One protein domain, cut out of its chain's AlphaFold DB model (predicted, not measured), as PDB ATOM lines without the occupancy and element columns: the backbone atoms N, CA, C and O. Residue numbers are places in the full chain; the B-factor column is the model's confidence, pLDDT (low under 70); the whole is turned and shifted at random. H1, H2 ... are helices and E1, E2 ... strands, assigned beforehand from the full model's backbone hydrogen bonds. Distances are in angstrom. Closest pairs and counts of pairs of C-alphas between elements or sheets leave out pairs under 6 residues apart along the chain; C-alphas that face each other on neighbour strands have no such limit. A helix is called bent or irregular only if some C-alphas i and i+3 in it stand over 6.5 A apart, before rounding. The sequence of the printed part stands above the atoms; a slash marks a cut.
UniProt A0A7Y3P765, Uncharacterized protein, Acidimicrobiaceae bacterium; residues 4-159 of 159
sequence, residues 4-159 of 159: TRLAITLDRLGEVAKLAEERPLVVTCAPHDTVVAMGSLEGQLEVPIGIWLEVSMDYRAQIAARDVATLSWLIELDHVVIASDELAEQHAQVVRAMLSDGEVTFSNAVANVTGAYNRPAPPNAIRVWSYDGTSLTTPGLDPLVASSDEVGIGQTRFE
ATOM      1  N   THR A   4     -32.392   0.390 -20.351       91.50
ATOM      2  CA  THR A   4     -33.466  -0.330 -19.652       91.50
ATOM      3  C   THR A   4     -33.089  -1.797 -19.481       91.50
ATOM      4  O   THR A   4     -32.960  -2.526 -20.463       91.50
ATOM      5  N   ARG A   5     -32.932  -2.262 -18.238       92.56
ATOM      6  CA  ARG A   5     -32.810  -3.687 -17.921       92.56
ATOM      7  C   ARG A   5     -34.154  -4.374 -18.115       92.56
ATOM      8  O   ARG A   5     -35.157  -3.945 -17.549       92.56
ATOM      9  N   LEU A   6     -34.146  -5.472 -18.863       92.56
ATOM     10  CA  LEU A   6     -35.286  -6.362 -19.057       92.56
ATOM     11  C   LEU A   6     -34.948  -7.744 -18.488       92.56
ATOM     12  O   LEU A   6     -34.118  -8.454 -19.055       92.56
ATOM     13  N   ALA A   7     -35.585  -8.131 -17.381       92.56
ATOM     14  CA  ALA A   7     -35.478  -9.488 -16.847       92.56
ATOM     15  C   ALA A   7     -36.565 -10.397 -17.425       92.56
ATOM     16  O   ALA A   7     -37.751 -10.155 -17.207       92.56
ATOM     17  N   ILE A   8     -36.171 -11.449 -18.148       90.81
ATOM     18  CA  ILE A   8     -37.095 -12.311 -18.892       90.81
ATOM     19  C   ILE A   8     -36.827 -13.808 -18.676       90.81
ATOM     20  O   ILE A   8     -35.753 -14.221 -18.245       90.81
ATOM     21  N   THR A   9     -37.810 -14.637 -19.012       90.25
ATOM     22  CA  THR A   9     -37.726 -16.102 -19.072       90.25
ATOM     23  C   THR A   9     -37.773 -16.579 -20.532       90.25
ATOM     24  O   THR A   9     -38.231 -15.851 -21.416       90.25
ATOM     25  N   LEU A  10     -37.308 -17.805 -20.816       87.56
ATOM     26  CA  LEU A  10     -37.225 -18.324 -22.195       87.56
ATOM     27  C   LEU A  10     -38.573 -18.355 -22.933       87.56
ATOM     28  O   LEU A  10     -38.614 -18.126 -24.137       87.56
ATOM     29  N   ASP A  11     -39.679 -18.609 -22.234       88.19
ATOM     30  CA  ASP A  11     -41.029 -18.651 -22.812       88.19
ATOM     31  C   ASP A  11     -41.514 -17.292 -23.338       88.19
ATOM     32  O   ASP A  11     -42.449 -17.242 -24.135       88.19
ATOM     33  N   ARG A  12     -40.856 -16.196 -22.943       88.94
ATOM     34  CA  ARG A  12     -41.176 -14.834 -23.389       88.94
ATOM     35  C   ARG A  12     -40.122 -14.222 -24.303       88.94
ATOM     36  O   ARG A  12     -40.230 -13.059 -24.674       88.94
ATOM     37  N   LEU A  13     -39.128 -15.005 -24.716       89.12
ATOM     38  CA  LEU A  13     -38.001 -14.531 -25.515       89.12
ATOM     39  C   LEU A  13     -38.423 -13.824 -26.819       89.12
ATOM     40  O   LEU A  13     -37.785 -12.854 -27.222       89.12
ATOM     41  N   GLY A  14     -39.534 -14.247 -27.431       87.19
ATOM     42  CA  GLY A  14     -40.072 -13.632 -28.652       87.19
ATOM     43  C   GLY A  14     -40.499 -12.164 -28.511       87.19
ATOM     44  O   GLY A  14     -40.775 -11.511 -29.512       87.19
ATOM     45  N   GLU A  15     -40.552 -11.620 -27.295       90.06
ATOM     46  CA  GLU A  15     -40.886 -10.212 -27.053       90.06
ATOM     47  C   GLU A  15     -39.675  -9.282 -27.093       90.06
ATOM     48  O   GLU A  15     -39.846  -8.072 -27.237       90.06
ATOM     49  N   VAL A  16     -38.461  -9.831 -26.978       91.44
ATOM     50  CA  VAL A  16     -37.225  -9.042 -26.882       91.44
ATOM     51  C   VAL A  16     -37.032  -8.167 -28.116       91.44
ATOM     52  O   VAL A  16     -36.782  -6.978 -27.960       91.44
ATOM     53  N   ALA A  17     -37.210  -8.723 -29.320       90.19
ATOM     54  CA  ALA A  17     -37.028  -7.983 -30.571       90.19
ATOM     55  C   ALA A  17     -37.938  -6.747 -30.638       90.19
ATOM     56  O   ALA A  17     -37.463  -5.628 -30.808       90.19
ATOM     57  N   LYS A  18     -39.235  -6.939 -30.370       90.38
ATOM     58  CA  LYS A  18     -40.216  -5.849 -30.371       90.38
ATOM     59  C   LYS A  18     -39.886  -4.770 -29.336       90.38
ATOM     60  O   LYS A  18     -40.018  -3.587 -29.617       90.38
ATOM     61  N   LEU A  19     -39.492  -5.164 -28.124       91.25
ATOM     62  CA  LEU A  19     -39.176  -4.204 -27.064       91.25
ATOM     63  C   LEU A  19     -37.864  -3.448 -27.337       91.25
ATOM     64  O   LEU A  19     -37.743  -2.296 -26.921       91.25
ATOM     65  N   ALA A  20     -36.903  -4.073 -28.024       90.81
ATOM     66  CA  ALA A  20     -35.624  -3.459 -28.379       90.81
ATOM     67  C   ALA A  20     -35.781  -2.325 -29.404       90.81
ATOM     68  O   ALA A  20     -35.054  -1.337 -29.342       90.81
ATOM     69  N   GLU A  21     -36.761  -2.419 -30.306       90.88
ATOM     70  CA  GLU A  21     -37.077  -1.348 -31.263       90.88
ATOM     71  C   GLU A  21     -37.600  -0.073 -30.580       90.88
ATOM     72  O   GLU A  21     -37.431   1.033 -31.097       90.88
ATOM     73  N   GLU A  22     -38.242  -0.204 -29.416       89.19
ATOM     74  CA  GLU A  22     -38.835   0.927 -28.697       89.19
ATOM     75  C   GLU A  22     -37.803   1.711 -27.875       89.19
ATOM     76  O   GLU A  22     -37.969   2.915 -27.662       89.19
ATOM     77  N   ARG A  23     -36.773   1.030 -27.353       86.69
ATOM     78  CA  ARG A  23     -35.796   1.607 -26.419       86.69
ATOM     79  C   ARG A  23     -34.521   0.754 -26.322       86.69
ATOM     80  O   ARG A  23     -34.606  -0.461 -26.474       86.69
ATOM     81  N   PRO A  24     -33.363   1.333 -25.948       88.44
ATOM     82  CA  PRO A  24     -32.159   0.556 -25.658       88.44
ATOM     83  C   PRO A  24     -32.377  -0.421 -24.494       88.44
ATOM     84  O   PRO A  24     -32.688  -0.010 -23.367       88.44
ATOM     85  N   LEU A  25     -32.200  -1.714 -24.760       93.12
ATOM     86  CA  LEU A  25     -32.396  -2.778 -23.779       93.12
ATOM     87  C   LEU A  25     -31.085  -3.414 -23.348       93.12
ATOM     88  O   LEU A  25     -30.198  -3.644 -24.161       93.12
ATOM     89  N   VAL A  26     -31.020  -3.793 -22.075       94.38
ATOM     90  CA  VAL A  26     -30.029  -4.728 -21.549       94.38
ATOM     91  C   VAL A  26     -30.766  -5.928 -20.965       94.38
ATOM     92  O   VAL A  26     -31.466  -5.818 -19.958       94.38
ATOM     93  N   VAL A  27     -30.646  -7.087 -21.601       94.75
ATOM     94  CA  VAL A  27     -31.461  -8.256 -21.263       94.75
ATOM     95  C   VAL A  27     -30.732  -9.164 -20.282       94.75
ATOM     96  O   VAL A  27     -29.558  -9.480 -20.466       94.75
ATOM     97  N   THR A  28     -31.441  -9.625 -19.257       94.81
ATOM     98  CA  THR A  28     -31.043 -10.786 -18.456       94.81
ATOM     99  C   THR A  28     -32.096 -11.869 -18.628       94.81
ATOM    100  O   THR A  28     -33.297 -11.592 -18.588       94.81
ATOM    101  N   CYS A  29     -31.656 -13.104 -18.834       91.00
ATOM    102  CA  CYS A  29     -32.525 -14.264 -18.756       91.00
ATOM    103  C   CYS A  29     -32.232 -15.001 -17.456       91.00
ATOM    104  O   CYS A  29     -31.076 -15.250 -17.140       91.00
ATOM    105  N   ALA A  30     -33.274 -15.334 -16.701       84.06
ATOM    106  CA  ALA A  30     -33.171 -16.156 -15.503       84.06
ATOM    107  C   ALA A  30     -34.376 -17.109 -15.441       84.06
ATOM    108  O   ALA A  30     -35.453 -16.766 -15.930       84.06
ATOM    109  N   PRO A  31     -34.233 -18.329 -14.894       78.12
ATOM    110  CA  PRO A  31     -33.000 -18.948 -14.386       78.12
ATOM    111  C   PRO A  31     -32.078 -19.502 -15.493       78.12
ATOM    112  O   PRO A  31     -31.146 -20.244 -15.200       78.12
ATOM    113  N   HIS A  32     -32.372 -19.221 -16.762       81.38
ATOM    114  CA  HIS A  32     -31.637 -19.761 -17.904       81.38
ATOM    115  C   HIS A  32     -30.411 -18.912 -18.236       81.38
ATOM    116  O   HIS A  32     -30.311 -17.768 -17.821       81.38
ATOM    117  N   ASP A  33     -29.484 -19.457 -19.015       91.00
ATOM    118  CA  ASP A  33     -28.300 -18.718 -19.436       91.00
ATOM    119  C   ASP A  33     -28.675 -17.580 -20.408       91.00
ATOM    120  O   ASP A  33     -29.275 -17.811 -21.463       91.00
ATOM    121  N   THR A  34     -28.333 -16.341 -20.038       93.62
ATOM    122  CA  THR A  34     -28.620 -15.141 -20.845       93.62
ATOM    123  C   THR A  34     -27.971 -15.216 -22.225       93.62
ATOM    124  O   THR A  34     -28.603 -14.848 -23.212       93.62
ATOM    125  N   VAL A  35     -26.736 -15.711 -22.321       95.25
ATOM    126  CA  VAL A  35     -25.985 -15.778 -23.580       95.25
ATOM    127  C   VAL A  35     -26.651 -16.767 -24.529       95.25
ATOM    128  O   VAL A  35     -26.870 -16.446 -25.697       95.25
ATOM    129  N   VAL A  36     -27.046 -17.938 -24.025       94.19
ATOM    130  CA  VAL A  36     -27.771 -18.949 -24.809       94.19
ATOM    131  C   VAL A  36     -29.126 -18.417 -25.276       94.19
ATOM    132  O   VAL A  36     -29.472 -18.566 -26.449       94.19
ATOM    133  N   ALA A  37     -29.883 -17.774 -24.383       94.12
ATOM    134  CA  ALA A  37     -31.181 -17.200 -24.722       94.12
ATOM    135  C   ALA A  37     -31.049 -16.158 -25.842       94.12
ATOM    136  O   ALA A  37     -31.748 -16.247 -26.849       94.12
ATOM    137  N   MET A  38     -30.119 -15.210 -25.706       95.56
ATOM    138  CA  MET A  38     -29.930 -14.154 -26.702       95.56
ATOM    139  C   MET A  38     -29.368 -14.693 -28.018       95.56
ATOM    140  O   MET A  38     -29.801 -14.260 -29.080       95.56
ATOM    141  N   GLY A  39     -28.480 -15.691 -27.978       94.94
ATOM    142  CA  GLY A  39     -27.964 -16.333 -29.188       94.94
ATOM    143  C   GLY A  39     -29.061 -16.981 -30.036       94.94
ATOM    144  O   GLY A  39     -28.976 -16.977 -31.258       94.94
ATOM    145  N   SER A  40     -30.137 -17.473 -29.416       94.12
ATOM    146  CA  SER A  40     -31.273 -18.045 -30.157       94.12
ATOM    147  C   SER A  40     -32.132 -17.014 -30.908       94.12
ATOM    148  O   SER A  40     -32.996 -17.401 -31.697       94.12
ATOM    149  N   LEU A  41     -31.878 -15.715 -30.705       92.94
ATOM    150  CA  LEU A  41     -32.484 -14.613 -31.457       92.94
ATOM    151  C   LEU A  41     -31.689 -14.223 -32.715       92.94
ATOM    152  O   LEU A  41     -32.010 -13.215 -33.346       92.94
ATOM    153  N   GLU A  42     -30.672 -14.999 -33.104       94.31
ATOM    154  CA  GLU A  42     -29.951 -14.807 -34.367       94.31
ATOM    155  C   GLU A  42     -30.933 -14.650 -35.545       94.31
ATOM    156  O   GLU A  42     -31.848 -15.455 -35.743       94.31
ATOM    157  N   GLY A  43     -30.762 -13.569 -36.311       91.19
ATOM    158  CA  GLY A  43     -31.616 -13.228 -37.454       91.19
ATOM    159  C   GLY A  43     -33.012 -12.687 -37.112       91.19
ATOM    160  O   GLY A  43     -33.787 -12.442 -38.032       91.19
ATOM    161  N   GLN A  44     -33.345 -12.497 -35.829       91.88
ATOM    162  CA  GLN A  44     -34.637 -11.949 -35.378       91.88
ATOM    163  C   GLN A  44     -34.535 -10.517 -34.832       91.88
ATOM    164  O   GLN A  44     -35.561  -9.885 -34.595       91.88
ATOM    165  N   LEU A  45     -33.320 -10.014 -34.601       92.50
ATOM    166  CA  LEU A  45     -33.070  -8.664 -34.098       92.50
ATOM    167  C   LEU A  45     -32.753  -7.720 -35.260       92.50
ATOM    168  O   LEU A  45     -31.831  -7.979 -36.031       92.50
ATOM    169  N   GLU A  46     -33.502  -6.623 -35.362       91.44
ATOM    170  CA  GLU A  46     -33.254  -5.554 -36.343       91.44
ATOM    171  C   GLU A  46     -32.415  -4.401 -35.772       91.44
ATOM    172  O   GLU A  46     -31.923  -3.555 -36.518       91.44
ATOM    173  N   VAL A  47     -32.251  -4.366 -34.447       93.12
ATOM    174  CA  VAL A  47     -31.495  -3.345 -33.719       93.12
ATOM    175  C   VAL A  47     -30.511  -3.999 -32.743       93.12
ATOM    176  O   VAL A  47     -30.774  -5.115 -32.279       93.12
ATOM    177  N   PRO A  48     -29.399  -3.320 -32.403       94.19
ATOM    178  CA  PRO A  48     -28.476  -3.797 -31.383       94.19
ATOM    179  C   PRO A  48     -29.161  -3.980 -30.031       94.19
ATOM    180  O   PRO A  48     -30.070  -3.226 -29.672       94.19
ATOM    181  N   ILE A  49     -28.688  -4.957 -29.260       95.25
ATOM    182  CA  ILE A  49     -29.134  -5.161 -27.882       95.25
ATOM    183  C   ILE A  49     -27.958  -5.237 -26.915       95.25
ATOM    184  O   ILE A  49     -26.850  -5.652 -27.261       95.25
ATOM    185  N   GLY A  50     -28.236  -4.914 -25.659       96.50
ATOM    186  CA  GLY A  50     -27.347  -5.176 -24.547       96.50
ATOM    187  C   GLY A  50     -27.671  -6.475 -23.820       96.50
ATOM    188  O   GLY A  50     -28.817  -6.932 -23.803       96.50
ATOM    189  N   ILE A  51     -26.681  -7.030 -23.121       97.31
ATOM    190  CA  ILE A  51     -26.884  -8.157 -22.198       97.31
ATOM    191  C   ILE A  51     -26.389  -7.842 -20.791       97.31
ATOM    192  O   ILE A  51     -25.444  -7.080 -20.598       97.31
ATOM    193  N   TRP A  52     -27.022  -8.450 -19.798       97.06
ATOM    194  CA  TRP A  52     -26.688  -8.303 -18.390       97.06
ATOM    195  C   TRP A  52     -26.231  -9.643 -17.831       97.06
ATOM    196  O   TRP A  52     -26.999 -10.606 -17.806       97.06
ATOM    197  N   LEU A  53     -24.988  -9.688 -17.357       96.81
ATOM    198  CA  LEU A  53     -24.342 -10.890 -16.851       96.81
ATOM    199  C   LEU A  53     -23.956 -10.707 -15.386       96.81
ATOM    200  O   LEU A  53     -23.281  -9.743 -15.024       96.81
ATOM    201  N   GLU A  54     -24.360 -11.664 -14.557       95.12
ATOM    202  CA  GLU A  54     -23.956 -11.751 -13.156       95.12
ATOM    203  C   GLU A  54     -22.723 -12.648 -13.059       95.12
ATOM    204  O   GLU A  54     -22.798 -13.860 -13.254       95.12
ATOM    205  N   VAL A  55     -21.567 -12.035 -12.824       94.62
ATOM    206  CA  VAL A  55     -20.291 -12.728 -12.668       94.62
ATOM    207  C   VAL A  55     -20.148 -13.201 -11.229       94.62
ATOM    208  O   VAL A  55     -20.460 -12.488 -10.279       94.62
ATOM    209  N   SER A  56     -19.641 -14.417 -11.076       92.00
ATOM    210  CA  SER A  56     -19.433 -15.066  -9.787       92.00
ATOM    211  C   SER A  56     -18.168 -15.926  -9.811       92.00
ATOM    212  O   SER A  56     -17.414 -15.963 -10.789       92.00
ATOM    213  N   MET A  57     -17.920 -16.656  -8.724       87.12
ATOM    214  CA  MET A  57     -16.814 -17.616  -8.656       87.12
ATOM    215  C   MET A  57     -16.969 -18.775  -9.651       87.12
ATOM    216  O   MET A  57     -15.955 -19.270 -10.165       87.12
ATOM    217  N   ASP A  58     -18.216 -19.161  -9.931       89.69
ATOM    218  CA  ASP A  58     -18.573 -20.253 -10.842       89.69
ATOM    219  C   ASP A  58     -18.711 -19.770 -12.292       89.69
ATOM    220  O   ASP A  58     -18.399 -20.510 -13.224       89.69
ATOM    221  N   TYR A  59     -19.086 -18.502 -12.493       92.69
ATOM    222  CA  TYR A  59     -19.141 -17.859 -13.804       92.69
ATOM    223  C   TYR A  59     -18.228 -16.635 -13.842       92.69
ATOM    224  O   TYR A  59     -18.631 -15.507 -13.572       92.69
ATOM    225  N   ARG A  60     -16.947 -16.878 -14.133       93.75
ATOM    226  CA  ARG A  60     -15.884 -15.869 -14.016       93.75
ATOM    227  C   ARG A  60     -15.883 -14.877 -15.176       93.75
ATOM    228  O   ARG A  60     -16.218 -15.228 -16.304       93.75
ATOM    229  N   ALA A  61     -15.350 -13.679 -14.932       95.12
ATOM    230  CA  ALA A  61     -15.248 -12.607 -15.929       95.12
ATOM    231  C   ALA A  61     -14.550 -13.021 -17.239       95.12
ATOM    232  O   ALA A  61     -14.928 -12.549 -18.304       95.12
ATOM    233  N   GLN A  62     -13.559 -13.919 -17.195       93.50
ATOM    234  CA  GLN A  62     -12.895 -14.414 -18.407       93.50
ATOM    235  C   GLN A  62     -13.822 -15.276 -19.273       93.50
ATOM    236  O   GLN A  62     -13.736 -15.230 -20.498       93.50
ATOM    237  N   ILE A  63     -14.696 -16.060 -18.634       94.06
ATOM    238  CA  ILE A  63     -15.703 -16.870 -19.325       94.06
ATOM    239  C   ILE A  63     -16.773 -15.942 -19.899       94.06
ATOM    240  O   ILE A  63     -17.008 -15.984 -21.100       94.06
ATOM    241  N   ALA A  64     -17.276 -14.998 -19.096       95.94
ATOM    242  CA  ALA A  64     -18.209 -13.978 -19.571       95.94
ATOM    243  C   ALA A  64     -17.662 -13.196 -20.779       95.94
ATOM    244  O   ALA A  64     -18.377 -12.982 -21.751       95.94
ATOM    245  N   ALA A  65     -16.379 -12.819 -20.776       95.88
ATOM    246  CA  ALA A  65     -15.756 -12.132 -21.907       95.88
ATOM    247  C   ALA A  65     -15.716 -12.986 -23.181       95.88
ATOM    248  O   ALA A  65     -15.955 -12.478 -24.277       95.88
ATOM    249  N   ARG A  66     -15.413 -14.283 -23.056       95.06
ATOM    250  CA  ARG A  66     -15.451 -15.228 -24.178       95.06
ATOM    251  C   ARG A  66     -16.869 -15.375 -24.729       95.06
ATOM    252  O   ARG A  66     -17.046 -15.392 -25.947       95.06
ATOM    253  N   ASP A  67     -17.848 -15.484 -23.847       96.00
ATOM    254  CA  ASP A  67     -19.242 -15.697 -24.216       96.00
ATOM    255  C   ASP A  67     -19.829 -14.455 -24.893       96.00
ATOM    256  O   ASP A  67     -20.415 -14.570 -25.965       96.00
ATOM    257  N   VAL A  68     -19.550 -13.259 -24.360       97.00
ATOM    258  CA  VAL A  68     -19.872 -11.971 -25.000       97.00
ATOM    259  C   VAL A  68     -19.221 -11.869 -26.377       97.00
ATOM    260  O   VAL A  68     -19.892 -11.532 -27.351       97.00
ATOM    261  N   ALA A  69     -17.924 -12.181 -26.478       96.31
ATOM    262  CA  ALA A  69     -17.223 -12.121 -27.754       96.31
ATOM    263  C   ALA A  69     -17.851 -13.078 -28.771       96.31
ATOM    264  O   ALA A  69     -18.117 -12.676 -29.895       96.31
ATOM    265  N   THR A  70     -18.158 -14.311 -28.371       95.25
ATOM    266  CA  THR A  70     -18.791 -15.305 -29.249       95.25
ATOM    267  C   THR A  70     -20.196 -14.872 -29.666       95.25
ATOM    268  O   THR A  70     -20.525 -14.929 -30.847       95.25
ATOM    269  N   LEU A  71     -21.011 -14.393 -28.726       96.62
ATOM    270  CA  LEU A  71     -22.378 -13.950 -28.990       96.62
ATOM    271  C   LEU A  71     -22.427 -12.754 -29.944       96.62
ATOM    272  O   LEU A  71     -23.316 -12.685 -30.786       96.62
ATOM    273  N   SER A  72     -21.439 -11.860 -29.868       96.81
ATOM    274  CA  SER A  72     -21.345 -10.684 -30.743       96.81
ATOM    275  C   SER A  72     -21.146 -11.012 -32.229       96.81
ATOM    276  O   SER A  72     -21.272 -10.133 -33.076       96.81
ATOM    277  N   TRP A  73     -20.838 -12.273 -32.554       95.56
ATOM    278  CA  TRP A  73     -20.820 -12.783 -33.928       95.56
ATOM    279  C   TRP A  73     -22.167 -13.330 -34.404       95.56
ATOM    280  O   TRP A  73     -22.346 -13.486 -35.609       95.56
ATOM    281  N   LEU A  74     -23.087 -13.641 -33.490       95.25
ATOM    282  CA  LEU A  74     -24.420 -14.168 -33.801       95.25
ATOM    283  C   LEU A  74     -25.466 -13.052 -33.853       95.25
ATOM    284  O   LEU A  74     -26.389 -13.090 -34.660       95.25
ATOM    285  N   ILE A  75     -25.325 -12.056 -32.980       95.62
ATOM    286  CA  ILE A  75     -26.238 -10.919 -32.875       95.62
ATOM    287  C   ILE A  75     -25.458  -9.619 -32.708       95.62
ATOM    288  O   ILE A  75     -24.333  -9.609 -32.203       95.62
ATOM    289  N   GLU A  76     -26.069  -8.506 -33.108       95.12
ATOM    290  CA  GLU A  76     -25.474  -7.191 -32.905       95.12
ATOM    291  C   GLU A  76     -25.574  -6.792 -31.424       95.12
ATOM    292  O   GLU A  76     -26.661  -6.566 -30.890       95.12
ATOM    293  N   LEU A  77     -24.418  -6.744 -30.755       96.00
ATOM    294  CA  LEU A  77     -24.285  -6.328 -29.361       96.00
ATOM    295  C   LEU A  77     -23.590  -4.973 -29.264       96.00
ATOM    296  O   LEU A  77     -22.493  -4.801 -29.796       96.00
ATOM    297  N   ASP A  78     -24.173  -4.047 -28.510       95.06
ATOM    298  CA  ASP A  78     -23.600  -2.722 -28.241       95.06
ATOM    299  C   ASP A  78     -23.245  -2.509 -26.760       95.06
ATOM    300  O   ASP A  78     -22.319  -1.758 -26.426       95.06
ATOM    301  N   HIS A  79     -23.934  -3.212 -25.862       96.25
ATOM    302  CA  HIS A  79     -23.800  -3.076 -24.423       96.25
ATOM    303  C   HIS A  79     -23.626  -4.429 -23.722       96.25
ATOM    304  O   HIS A  79     -24.299  -5.415 -24.004       96.25
ATOM    305  N   VAL A  80     -22.750  -4.469 -22.723       97.62
ATOM    306  CA  VAL A  80     -22.733  -5.547 -21.733       97.62
ATOM    307  C   VAL A  80     -22.634  -4.948 -20.343       97.62
ATOM    308  O   VAL A  80     -21.786  -4.094 -20.089       97.62
ATOM    309  N   VAL A  81     -23.497  -5.389 -19.439       97.62
ATOM    310  CA  VAL A  81     -23.416  -5.065 -18.017       97.62
ATOM    311  C   VAL A  81     -22.830  -6.256 -17.277       97.62
ATOM    312  O   VAL A  81     -23.321  -7.375 -17.407       97.62
ATOM    313  N   ILE A  82     -21.790  -5.995 -16.494       97.88
ATOM    314  CA  ILE A  82     -21.147  -6.948 -15.596       97.88
ATOM    315  C   ILE A  82     -21.546  -6.586 -14.169       97.88
ATOM    316  O   ILE A  82     -21.040  -5.621 -13.590       97.88
ATOM    317  N   ALA A  83     -22.474  -7.359 -13.620       95.88
ATOM    318  CA  ALA A  83     -22.876  -7.282 -12.226       95.88
ATOM    319  C   ALA A  83     -22.079  -8.296 -11.400       95.88
ATOM    320  O   ALA A  83     -21.792  -9.396 -11.868       95.88
ATOM    321  N   SER A  84     -21.708  -7.919 -10.183       94.38
ATOM    322  CA  SER A  84     -21.055  -8.798  -9.211       94.38
ATOM    323  C   SER A  84     -21.315  -8.257  -7.811       94.38
ATOM    324  O   SER A  84     -21.333  -7.038  -7.629       94.38
ATOM    325  N   ASP A  85     -21.456  -9.148  -6.829       89.62
ATOM    326  CA  ASP A  85     -21.611  -8.768  -5.417       89.62
ATOM    327  C   ASP A  85     -20.375  -8.024  -4.889       89.62
ATOM    328  O   ASP A  85     -20.469  -7.141  -4.038       89.62
ATOM    329  N   GLU A  86     -19.198  -8.364  -5.418       90.50
ATOM    330  CA  GLU A  86     -17.928  -7.756  -5.042       90.50
ATOM    331  C   GLU A  86     -17.102  -7.413  -6.282       90.50
ATOM    332  O   GLU A  86     -17.093  -8.142  -7.276       90.50
ATOM    333  N   LEU A  87     -16.361  -6.302  -6.216       94.12
ATOM    334  CA  LEU A  87     -15.359  -5.929  -7.222       94.12
ATOM    335  C   LEU A  87     -15.907  -5.862  -8.669       94.12
ATOM    336  O   LEU A  87     -15.198  -6.192  -9.625       94.12
ATOM    337  N   ALA A  88     -17.161  -5.426  -8.848       95.50
ATOM    338  CA  ALA A  88     -17.829  -5.363 -10.153       95.50
ATOM    339  C   ALA A  88     -17.015  -4.600 -11.212       95.50
ATOM    340  O   ALA A  88     -16.883  -5.048 -12.352       95.50
ATOM    341  N   GLU A  89     -16.388  -3.486 -10.829       96.31
ATOM    342  CA  GLU A  89     -15.528  -2.712 -11.725       96.31
ATOM    343  C   GLU A  89     -14.281  -3.494 -12.157       96.31
ATOM    344  O   GLU A  89     -13.913  -3.492 -13.331       96.31
ATOM    345  N   GLN A  90     -13.643  -4.227 -11.248       96.88
ATOM    346  CA  GLN A  90     -12.487  -5.058 -11.568       96.88
ATOM    347  C   GLN A  90     -12.872  -6.215 -12.501       96.88
ATOM    348  O   GLN A  90     -12.099  -6.545 -13.404       96.88
ATOM    349  N   HIS A  91     -14.062  -6.798 -12.343       97.38
ATOM    350  CA  HIS A  91     -14.587  -7.779 -13.293       97.38
ATOM    351  C   HIS A  91     -14.862  -7.154 -14.669       97.38
ATOM    352  O   HIS A  91     -14.427  -7.702 -15.684       97.38
ATOM    353  N   ALA A  92     -15.485  -5.974 -14.724       97.75
ATOM    354  CA  ALA A  92     -15.717  -5.254 -15.977       97.75
ATOM    355  C   ALA A  92     -14.408  -4.870 -16.693       97.75
ATOM    356  O   ALA A  92     -14.337  -4.922 -17.921       97.75
ATOM    357  N   GLN A  93     -13.343  -4.535 -15.956       97.12
ATOM    358  CA  GLN A  93     -12.014  -4.285 -16.530       97.12
ATOM    359  C   GLN A  93     -11.439  -5.516 -17.233       97.12
ATOM    360  O   GLN A  93     -10.884  -5.377 -18.323       97.12
ATOM    361  N   VAL A  94     -11.597  -6.708 -16.646       96.31
ATOM    362  CA  VAL A  94     -11.185  -7.969 -17.283       96.31
ATOM    363  C   VAL A  94     -11.942  -8.173 -18.586       96.31
ATOM    364  O   VAL A  94     -11.318  -8.436 -19.612       96.31
ATOM    365  N   VAL A  95     -13.267  -8.001 -18.562       96.88
ATOM    366  CA  VAL A  95     -14.101  -8.151 -19.760       96.88
ATOM    367  C   VAL A  95     -13.676  -7.156 -20.837       96.88
ATOM    368  O   VAL A  95     -13.391  -7.572 -21.954       96.88
ATOM    369  N   ARG A  96     -13.504  -5.870 -20.509       96.38
ATOM    370  CA  ARG A  96     -12.999  -4.860 -21.460       96.38
ATOM    371  C   ARG A  96     -11.665  -5.244 -22.080       96.38
ATOM    372  O   ARG A  96     -11.514  -5.153 -23.293       96.38
ATOM    373  N   ALA A  97     -10.706  -5.660 -21.255       95.19
ATOM    374  CA  ALA A  97      -9.389  -6.053 -21.734       95.19
ATOM    375  C   ALA A  97      -9.497  -7.234 -22.711       95.19
ATOM    376  O   ALA A  97      -8.920  -7.203 -23.795       95.19
ATOM    377  N   MET A  98     -10.299  -8.240 -22.361       95.19
ATOM    378  CA  MET A  98     -10.491  -9.443 -23.167       95.19
ATOM    379  C   MET A  98     -11.371  -9.245 -24.407       95.19
ATOM    380  O   MET A  98     -11.322 -10.081 -25.297       95.19
ATOM    381  N   LEU A  99     -12.157  -8.175 -24.512       95.62
ATOM    382  CA  LEU A  99     -12.885  -7.840 -25.743       95.62
ATOM    383  C   LEU A  99     -12.040  -7.017 -26.731       95.62
ATOM    384  O   LEU A  99     -12.518  -6.685 -27.813       95.62
ATOM    385  N   SER A 100     -10.798  -6.676 -26.380       92.38
ATOM    386  CA  SER A 100      -9.896  -5.975 -27.293       92.38
ATOM    387  C   SER A 100      -9.361  -6.893 -28.401       92.38
ATOM    388  O   SER A 100      -9.249  -8.107 -28.240       92.38
ATOM    389  N   ASP A 101      -8.993  -6.295 -29.535       88.12
ATOM    390  CA  ASP A 101      -8.424  -7.008 -30.689       88.12
ATOM    391  C   ASP A 101      -6.920  -7.335 -30.525       88.12
ATOM    392  O   ASP A 101      -6.311  -8.034 -31.339       88.12
ATOM    393  N   GLY A 102      -6.290  -6.816 -29.471       90.12
ATOM    394  CA  GLY A 102      -4.853  -6.910 -29.240       90.12
ATOM    395  C   GLY A 102      -4.427  -8.073 -28.349       90.12
ATOM    396  O   GLY A 102      -5.235  -8.848 -27.839       90.12
ATOM    397  N   GLU A 103      -3.113  -8.162 -28.139       92.38
ATOM    398  CA  GLU A 103      -2.571  -8.956 -27.039       92.38
ATOM    399  C   GLU A 103      -2.958  -8.304 -25.709       92.38
ATOM    400  O   GLU A 103      -2.790  -7.098 -25.513       92.38
ATOM    401  N   VAL A 104      -3.443  -9.114 -24.780       92.38
ATOM    402  CA  VAL A 104      -3.869  -8.699 -23.454       92.38
ATOM    403  C   VAL A 104      -2.807  -9.102 -22.441       92.38
ATOM    404  O   VAL A 104      -2.577 -10.284 -22.177       92.38
ATOM    405  N   THR A 105      -2.207  -8.090 -21.824       92.69
ATOM    406  CA  THR A 105      -1.436  -8.219 -20.586       92.69
ATOM    407  C   THR A 105      -2.064  -7.293 -19.550       92.69
ATOM    408  O   THR A 105      -2.070  -6.075 -19.708       92.69
ATOM    409  N   PHE A 106      -2.658  -7.883 -18.517       91.38
ATOM    410  CA  PHE A 106      -3.535  -7.208 -17.570       91.38
ATOM    411  C   PHE A 106      -3.464  -7.879 -16.198       91.38
ATOM    412  O   PHE A 106      -3.519  -9.100 -16.105       91.38
ATOM    413  N   SER A 107      -3.412  -7.096 -15.122       95.56
ATOM    414  CA  SER A 107      -3.472  -7.627 -13.759       95.56
ATOM    415  C   SER A 107      -4.279  -6.702 -12.860       95.56
ATOM    416  O   SER A 107      -4.019  -5.500 -12.810       95.56
ATOM    417  N   ASN A 108      -5.223  -7.265 -12.110       96.44
ATOM    418  CA  ASN A 108      -5.967  -6.583 -11.055       96.44
ATOM    419  C   ASN A 108      -6.339  -7.567  -9.926       96.44
ATOM    420  O   ASN A 108      -5.809  -8.672  -9.851       96.44
ATOM    421  N   ALA A 109      -7.247  -7.159  -9.036       94.75
ATOM    422  CA  ALA A 109      -7.659  -7.961  -7.885       94.75
ATOM    423  C   ALA A 109      -8.371  -9.283  -8.242       94.75
ATOM    424  O   ALA A 109      -8.382 -10.190  -7.418       94.75
ATOM    425  N   VAL A 110      -8.955  -9.404  -9.442       94.56
ATOM    426  CA  VAL A 110      -9.780 -10.564  -9.832       94.56
ATOM    427  C   VAL A 110      -9.146 -11.419 -10.932       94.56
ATOM    428  O   VAL A 110      -9.586 -12.545 -11.171       94.56
ATOM    429  N   ALA A 111      -8.111 -10.920 -11.616       93.69
ATOM    430  CA  ALA A 111      -7.427 -11.658 -12.671       93.69
ATOM    431  C   ALA A 111      -5.976 -11.214 -12.876       93.69
ATOM    432  O   ALA A 111      -5.636 -10.041 -12.744       93.69
ATOM    433  N   ASN A 112      -5.157 -12.165 -13.322       94.62
ATOM    434  CA  ASN A 112      -3.849 -11.920 -13.911       94.62
ATOM    435  C   ASN A 112      -3.792 -12.617 -15.279       94.62
ATOM    436  O   ASN A 112      -3.956 -13.834 -15.365       94.62
ATOM    437  N   VAL A 113      -3.613 -11.836 -16.341       90.00
ATOM    438  CA  VAL A 113      -3.594 -12.246 -17.748       90.00
ATOM    439  C   VAL A 113      -2.289 -11.745 -18.356       90.00
ATOM    440  O   VAL A 113      -1.915 -10.587 -18.185       90.00
ATOM    441  N   THR A 114      -1.561 -12.600 -19.065       92.94
ATOM    442  CA  THR A 114      -0.272 -12.235 -19.665       92.94
ATOM    443  C   THR A 114      -0.168 -12.848 -21.049       92.94
ATOM    444  O   THR A 114      -0.332 -14.059 -21.185       92.94
ATOM    445  N   GLY A 115       0.106 -12.021 -22.060       90.25
ATOM    446  CA  GLY A 115       0.339 -12.478 -23.431       90.25
ATOM    447  C   GLY A 115      -0.835 -13.230 -24.064       90.25
ATOM    448  O   GLY A 115      -0.617 -14.162 -24.836       90.25
ATOM    449  N   ALA A 116      -2.077 -12.902 -23.693       87.88
ATOM    450  CA  ALA A 116      -3.256 -13.634 -24.152       87.88
ATOM    451  C   ALA A 116      -3.938 -12.933 -25.330       87.88
ATOM    452  O   ALA A 116      -4.083 -11.718 -25.331       87.88
ATOM    453  N   TYR A 117      -4.447 -13.703 -26.288       87.00
ATOM    454  CA  TYR A 117      -5.347 -13.200 -27.325       87.00
ATOM    455  C   TYR A 117      -6.707 -13.855 -27.143       87.00
ATOM    456  O   TYR A 117      -6.817 -15.078 -27.235       87.00
ATOM    457  N   ASN A 118      -7.745 -13.059 -26.902       84.00
ATOM    458  CA  ASN A 118      -9.105 -13.579 -26.908       84.00
ATOM    459  C   ASN A 118      -9.628 -13.544 -28.347       84.00
ATOM    460  O   ASN A 118      -9.734 -12.478 -28.957       84.00
ATOM    461  N   ARG A 119      -9.878 -14.722 -28.920       85.88
ATOM    462  CA  ARG A 119     -10.330 -14.875 -30.305       85.88
ATOM    463  C   ARG A 119     -11.589 -15.755 -30.346       85.88
ATOM    464  O   ARG A 119     -11.606 -16.783 -29.670       85.88
ATOM    465  N   PRO A 120     -12.590 -15.409 -31.171       87.62
ATOM    466  CA  PRO A 120     -12.614 -14.226 -32.032       87.62
ATOM    467  C   PRO A 120     -12.816 -12.937 -31.214       87.62
ATOM    468  O   PRO A 120     -13.455 -12.963 -30.168       87.62
ATOM    469  N   ALA A 121     -12.235 -11.824 -31.670       91.19
ATOM    470  CA  ALA A 121     -12.578 -10.515 -31.113       91.19
ATOM    471  C   ALA A 121     -13.978 -10.113 -31.613       91.19
ATOM    472  O   ALA A 121     -14.380 -10.585 -32.683       91.19
ATOM    473  N   PRO A 122     -14.724  -9.278 -30.876       95.31
ATOM    474  CA  PRO A 122     -15.999  -8.759 -31.351       95.31
ATOM    475  C   PRO A 122     -15.871  -8.066 -32.716       95.31
ATOM    476  O   PRO A 122     -14.896  -7.339 -32.930       95.31
ATOM    477  N   PRO A 123     -16.837  -8.246 -33.636       94.62
ATOM    478  CA  PRO A 123     -16.810  -7.578 -34.935       94.62
ATOM    479  C   PRO A 123     -17.050  -6.065 -34.807       94.62
ATOM    480  O   PRO A 123     -16.556  -5.294 -35.626       94.62
ATOM    481  N   ASN A 124     -17.767  -5.646 -33.759       94.00
ATOM    482  CA  ASN A 124     -18.048  -4.255 -33.417       94.00
ATOM    483  C   ASN A 124     -17.633  -3.964 -31.970       94.00
ATOM    484  O   ASN A 124     -17.568  -4.862 -31.132       94.00
ATOM    485  N   ALA A 125     -17.358  -2.696 -31.663       93.00
ATOM    486  CA  ALA A 125     -17.005  -2.289 -30.307       93.00
ATOM    487  C   ALA A 125     -18.204  -2.435 -29.354       93.00
ATOM    488  O   ALA A 125     -19.251  -1.835 -29.580       93.00
ATOM    489  N   ILE A 126     -18.012  -3.166 -28.254       96.44
ATOM    490  CA  ILE A 126     -19.027  -3.372 -27.213       96.44
ATOM    491  C   ILE A 126     -18.678  -2.508 -26.003       96.44
ATOM    492  O   ILE A 126     -17.558  -2.555 -25.485       96.44
ATOM    493  N   ARG A 127     -19.641  -1.726 -25.513       96.38
ATOM    494  CA  ARG A 127     -19.478  -0.936 -24.291       96.38
ATOM    495  C   ARG A 127     -19.765  -1.796 -23.065       96.38
ATOM    496  O   ARG A 127     -20.875  -2.289 -22.890       96.38
ATOM    497  N   VAL A 128     -18.768  -1.919 -22.196       97.62
ATOM    498  CA  VAL A 128     -18.845  -2.712 -20.963       97.62
ATOM    499  C   VAL A 128     -19.092  -1.801 -19.767       97.62
ATOM    500  O   VAL A 128     -18.280  -0.922 -19.482       97.62
ATOM    501  N   TRP A 129     -20.164  -2.075 -19.039       97.56
ATOM    502  CA  TRP A 129     -20.540  -1.408 -17.800       97.56
ATOM    503  C   TRP A 129     -20.263  -2.314 -16.603       97.56
ATOM    504  O   TRP A 129     -20.434  -3.530 -16.693       97.56
ATOM    505  N   SER A 130     -19.872  -1.733 -15.476       97.19
ATOM    506  CA  SER A 130     -19.913  -2.390 -14.170       97.19
ATOM    507  C   SER A 130     -21.167  -1.969 -13.415       97.19
ATOM    508  O   SER A 130     -21.564  -0.808 -13.490       97.19
ATOM    509  N   TYR A 131     -21.783  -2.908 -12.698       95.62
ATOM    510  CA  TYR A 131     -22.910  -2.644 -11.807       95.62
ATOM    511  C   TYR A 131     -22.594  -3.096 -10.385       95.62
ATOM    512  O   TYR A 131     -22.318  -4.274 -10.161       95.62
ATOM    513  N   ASP A 132     -22.668  -2.169  -9.433       89.88
ATOM    514  CA  ASP A 132     -22.352  -2.386  -8.013       89.88
ATOM    515  C   ASP A 132     -23.590  -2.612  -7.125       89.88
ATOM    516  O   ASP A 132     -23.510  -2.535  -5.901       89.88
ATOM    517  N   GLY A 133     -24.755  -2.841  -7.735       88.38
ATOM    518  CA  GLY A 133     -26.037  -2.920  -7.032       88.38
ATOM    519  C   GLY A 133     -26.816  -1.604  -7.012       88.38
ATOM    520  O   GLY A 133     -28.004  -1.613  -6.705       88.38
ATOM    521  N   THR A 134     -26.197  -0.475  -7.375       88.00
ATOM    522  CA  THR A 134     -26.867   0.837  -7.372       88.00
ATOM    523  C   THR A 134     -26.671   1.602  -8.676       88.00
ATOM    524  O   THR A 134     -27.624   2.174  -9.207       88.00
ATOM    525  N   SER A 135     -25.452   1.608  -9.212       89.88
ATOM    526  CA  SER A 135     -25.072   2.439 -10.353       89.88
ATOM    527  C   SER A 135     -24.384   1.636 -11.451       89.88
ATOM    528  O   SER A 135     -23.683   0.660 -11.181       89.88
ATOM    529  N   LEU A 136     -24.596   2.052 -12.701       93.88
ATOM    530  CA  LEU A 136     -23.820   1.600 -13.847       93.88
ATOM    531  C   LEU A 136     -22.675   2.568 -14.092       93.88
ATOM    532  O   LEU A 136     -22.894   3.761 -14.300       93.88
ATOM    533  N   THR A 137     -21.453   2.047 -14.139       94.56
ATOM    534  CA  THR A 137     -20.274   2.854 -14.456       94.56
ATOM    535  C   THR A 137     -19.512   2.279 -15.640       94.56
ATOM    536  O   THR A 137     -19.454   1.070 -15.852       94.56
ATOM    537  N   THR A 138     -18.938   3.158 -16.454       94.31
ATOM    538  CA  THR A 138     -18.012   2.796 -17.531       94.31
ATOM    539  C   THR A 138     -16.983   3.915 -17.680       94.31
ATOM    540  O   THR A 138     -17.331   5.086 -17.513       94.31
ATOM    541  N   PRO A 139     -15.714   3.613 -18.008       91.69
ATOM    542  CA  PRO A 139     -14.706   4.650 -18.174       91.69
ATOM    543  C   PRO A 139     -15.102   5.702 -19.215       91.69
ATOM    544  O   PRO A 139     -15.509   5.365 -20.327       91.69
ATOM    545  N   GLY A 140     -14.922   6.975 -18.859       89.25
ATOM    546  CA  GLY A 140     -15.120   8.108 -19.765       89.25
ATOM    547  C   GLY A 140     -16.569   8.559 -19.955       89.25
ATOM    548  O   GLY A 140     -16.785   9.456 -20.764       89.25
ATOM    549  N   LEU A 141     -17.533   7.980 -19.230       89.81
ATOM    550  CA  LEU A 141     -18.925   8.438 -19.196       89.81
ATOM    551  C   LEU A 141     -19.369   8.711 -17.757       89.81
ATOM    552  O   LEU A 141     -18.823   8.137 -16.812       89.81
ATOM    553  N   ASP A 142     -20.373   9.572 -17.614       90.56
ATOM    554  CA  ASP A 142     -21.035   9.789 -16.332       90.56
ATOM    555  C   ASP A 142     -21.755   8.501 -15.881       90.56
ATOM    556  O   ASP A 142     -22.314   7.789 -16.727       90.56
ATOM    557  N   PRO A 143     -21.733   8.173 -14.575       87.50
ATOM    558  CA  PRO A 143     -22.487   7.050 -14.030       87.50
ATOM    559  C   PRO A 143     -23.982   7.173 -14.323       87.50
ATOM    560  O   PRO A 143     -24.533   8.266 -14.205       87.50
ATOM    561  N   LEU A 144     -24.632   6.047 -14.622       88.62
ATOM    562  CA  LEU A 144     -26.089   5.972 -14.725       88.62
ATOM    563  C   LEU A 144     -26.658   5.389 -13.433       88.62
ATOM    564  O   LEU A 144     -26.159   4.373 -12.936       88.62
ATOM    565  N   VAL A 145     -27.695   6.007 -12.877       81.81
ATOM    566  CA  VAL A 145     -28.303   5.556 -11.613       81.81
ATOM    567  C   VAL A 145     -29.576   4.776 -11.901       81.81
ATOM    568  O   VAL A 145     -30.368   5.166 -12.755       81.81
ATOM    569  N   ALA A 146     -29.781   3.670 -11.184       77.25
ATOM    570  CA  ALA A 146     -30.991   2.872 -11.325       77.25
ATOM    571  C   ALA A 146     -32.246   3.653 -10.880       77.25
ATOM    572  O   ALA A 146     -32.322   4.128  -9.745       77.25
ATOM    573  N   SER A 147     -33.263   3.703 -11.737       74.69
ATOM    574  CA  SER A 147     -34.639   4.092 -11.432       74.69
ATOM    575  C   SER A 147     -35.576   2.916 -11.747       74.69
ATOM    576  O   SER A 147     -35.390   2.172 -12.708       74.69
ATOM    577  N   SER A 148     -36.553   2.650 -10.881       59.94
ATOM    578  CA  SER A 148     -37.494   1.535 -11.072       59.94
ATOM    579  C   SER A 148     -38.831   2.072 -11.567       59.94
ATOM    580  O   SER A 148     -39.538   2.718 -10.799       59.94
ATOM    581  N   ASP A 149     -39.180   1.773 -12.819       54.59
ATOM    582  CA  ASP A 149     -40.536   1.943 -13.345       54.59
ATOM    583  C   ASP A 149     -41.244   0.578 -13.298       54.59
ATOM    584  O   ASP A 149     -40.858  -0.364 -13.994       54.59
ATOM    585  N   GLU A 150     -42.278   0.442 -12.461       40.50
ATOM    586  CA  GLU A 150     -43.081  -0.783 -12.382       40.50
ATOM    587  C   GLU A 150     -44.023  -0.888 -13.592       40.50
ATOM    588  O   GLU A 150     -45.159  -0.415 -13.574       40.50
ATOM    589  N   VAL A 151     -43.574  -1.554 -14.655       43.78
ATOM    590  CA  VAL A 151     -44.453  -2.050 -15.722       43.78
ATOM    591  C   VAL A 151     -44.128  -3.521 -15.927       43.78
ATOM    592  O   VAL A 151     -42.977  -3.863 -16.163       43.78
ATOM    593  N   GLY A 152     -45.142  -4.382 -15.768       50.59
ATOM    594  CA  GLY A 152     -45.014  -5.838 -15.643       50.59
ATOM    595  C   GLY A 152     -43.951  -6.464 -16.550       50.59
ATOM    596  O   GLY A 152     -43.905  -6.162 -17.738       50.59
ATOM    597  N   ILE A 153     -43.174  -7.387 -15.964       57.94
ATOM    598  CA  ILE A 153     -41.788  -7.787 -16.288       57.94
ATOM    599  C   ILE A 153     -40.815  -7.007 -15.382       57.94
ATOM    600  O   ILE A 153     -41.011  -5.826 -15.142       57.94
ATOM    601  N   GLY A 154     -39.807  -7.667 -14.798       59.59
ATOM    602  CA  GLY A 154     -38.838  -7.010 -13.910       59.59
ATOM    603  C   GLY A 154     -37.980  -6.018 -14.693       59.59
ATOM    604  O   GLY A 154     -36.917  -6.389 -15.191       59.59
ATOM    605  N   GLN A 155     -38.485  -4.799 -14.871       68.81
ATOM    606  CA  GLN A 155     -37.834  -3.730 -15.615       68.81
ATOM    607  C   GLN A 155     -37.194  -2.736 -14.651       68.81
ATOM    608  O   GLN A 155     -37.758  -2.372 -13.620       68.81
ATOM    609  N   THR A 156     -35.982  -2.307 -14.977       76.44
ATOM    610  CA  THR A 156     -35.265  -1.265 -14.232       76.44
ATOM    611  C   THR A 156     -34.578  -0.366 -15.239       76.44
ATOM    612  O   THR A 156     -33.923  -0.857 -16.153       76.44
ATOM    613  N   ARG A 157     -34.739   0.942 -15.108       77.00
ATOM    614  CA  ARG A 157     -34.192   1.950 -16.015       77.00
ATOM    615  C   ARG A 157     -32.939   2.573 -15.394       77.00
ATOM    616  O   ARG A 157     -32.763   2.519 -14.182       77.00
ATOM    617  N   PHE A 158     -32.041   3.103 -16.213       77.94
ATOM    618  CA  PHE A 158     -30.803   3.744 -15.773       77.94
ATOM    619  C   PHE A 158     -30.651   5.084 -16.481       77.94
ATOM    620  O   PHE A 158     -30.517   5.093 -17.706       77.94
ATOM    621  N   GLU A 159     -30.683   6.175 -15.715       74.81
ATOM    622  CA  GLU A 159     -30.682   7.570 -16.199       74.81
ATOM    623  C   GLU A 159     -29.324   8.259 -16.041       74.81
ATOM    624  O   GLU A 159     -28.657   8.020 -15.003       74.81
TER     625      GLU A 159
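This is residues 4 to 159 of the 159 residues of an uncharacterized protein of Acidimicrobiaceae bacterium (UniProt A0A7Y3P765). An eight-stranded barrel, closed but uneven, makes the core: E1, E2, E3, E4 and E7 form its parallel part, H1 to H4 cover that part from outside, and E8, E9 and E10 fold back to E1 through short, staggered pairings. Beyond H4 sits the antiparallel hairpin E5 and E6, a separate small sheet at one end of the longest axis. The 156 printed residues include four named helices and ten named strands, in the order E1 H1 E2 H2 E3 H3 E4 H4 E5 E6 E7 E8 E9 E10; the class is mixed, helices and strands, and the barrel is mixed too. The whole is compact, with a radius of gyration of the C-alphas of 14.9 A and spans of 45 by 33 by 29 A.

E1, residues 4 to 8, and E2, residues 25 to 29, are parallel neighbours, with N 6 and O 26 within hydrogen-bond range at 2.9 A. Next round the barrel come E3, residues 49 to 54, E4, residues 77 to 83, and E7, residues 127 to 131, also parallel; N 27 and O 50 at 2.9 A, N 53 and O 81 at 2.9 A, and N 82 and O 129 at 2.8 A are within hydrogen-bond range. H1, residues 10 to 22, H2, residues 34 to 39, H3, residues 61 to 71, and H4, residues 88 to 98, are on the barrel, outside it and along the strands, at heights over the sheet of 8.7, 8.5, 9.5 and 8.5 A. E1, H1, E2, then E2, H2, E3, then E3, H3, E4 are strand-helix-strand units, parallel neighbour strands with a helix between, each with a right-handed crossover. H3 and H4 touch at a steep tilt of 52 degrees, the same way; their closest C-alphas, of Ala 65 and Val 95, are 4.8 A apart. In H2, H3 and H4 every O i to N i+4 pair is within hydrogen-bond range; in irregular H1, where C-alphas 11 and 14 are 7.8 A apart, 3 of 9 are, beside 7 of 10 O i to N i+3 pairs. E5, residues 104 to 107, and E6, residues 112 to 116, form a hairpin, with N 106 and O 113 at 2.8 A. E7, E8, residues 135 to 137, E9, residues 144 to 147, and E10, residues 154 to 158, form a meander, each strand the antiparallel neighbour of the one before; N 130 and O 137 at 2.9 A, N 136 and O 144 at 2.8 A, and N 147 and O 157 at 2.8 A are within hydrogen-bond range. E10 and E1, antiparallel, close the barrel, with N 5 and O 156 at 2.7 A.

E1 begins at C-alpha 4 (-33.466, -0.330, -19.652), and E10 ends at C-alpha 158 (-30.803, 3.744, -15.773). H1 measures 20.4 A from first to last C-alpha, E4 17.2 A, E3 16.9 A and H4 15.5 A.

The C-alphas farthest apart, of Gly 115 and Val 151, are 46.6 A apart. The printed part has no cut and no long link; residues 148 to 155 have pLDDT under 70.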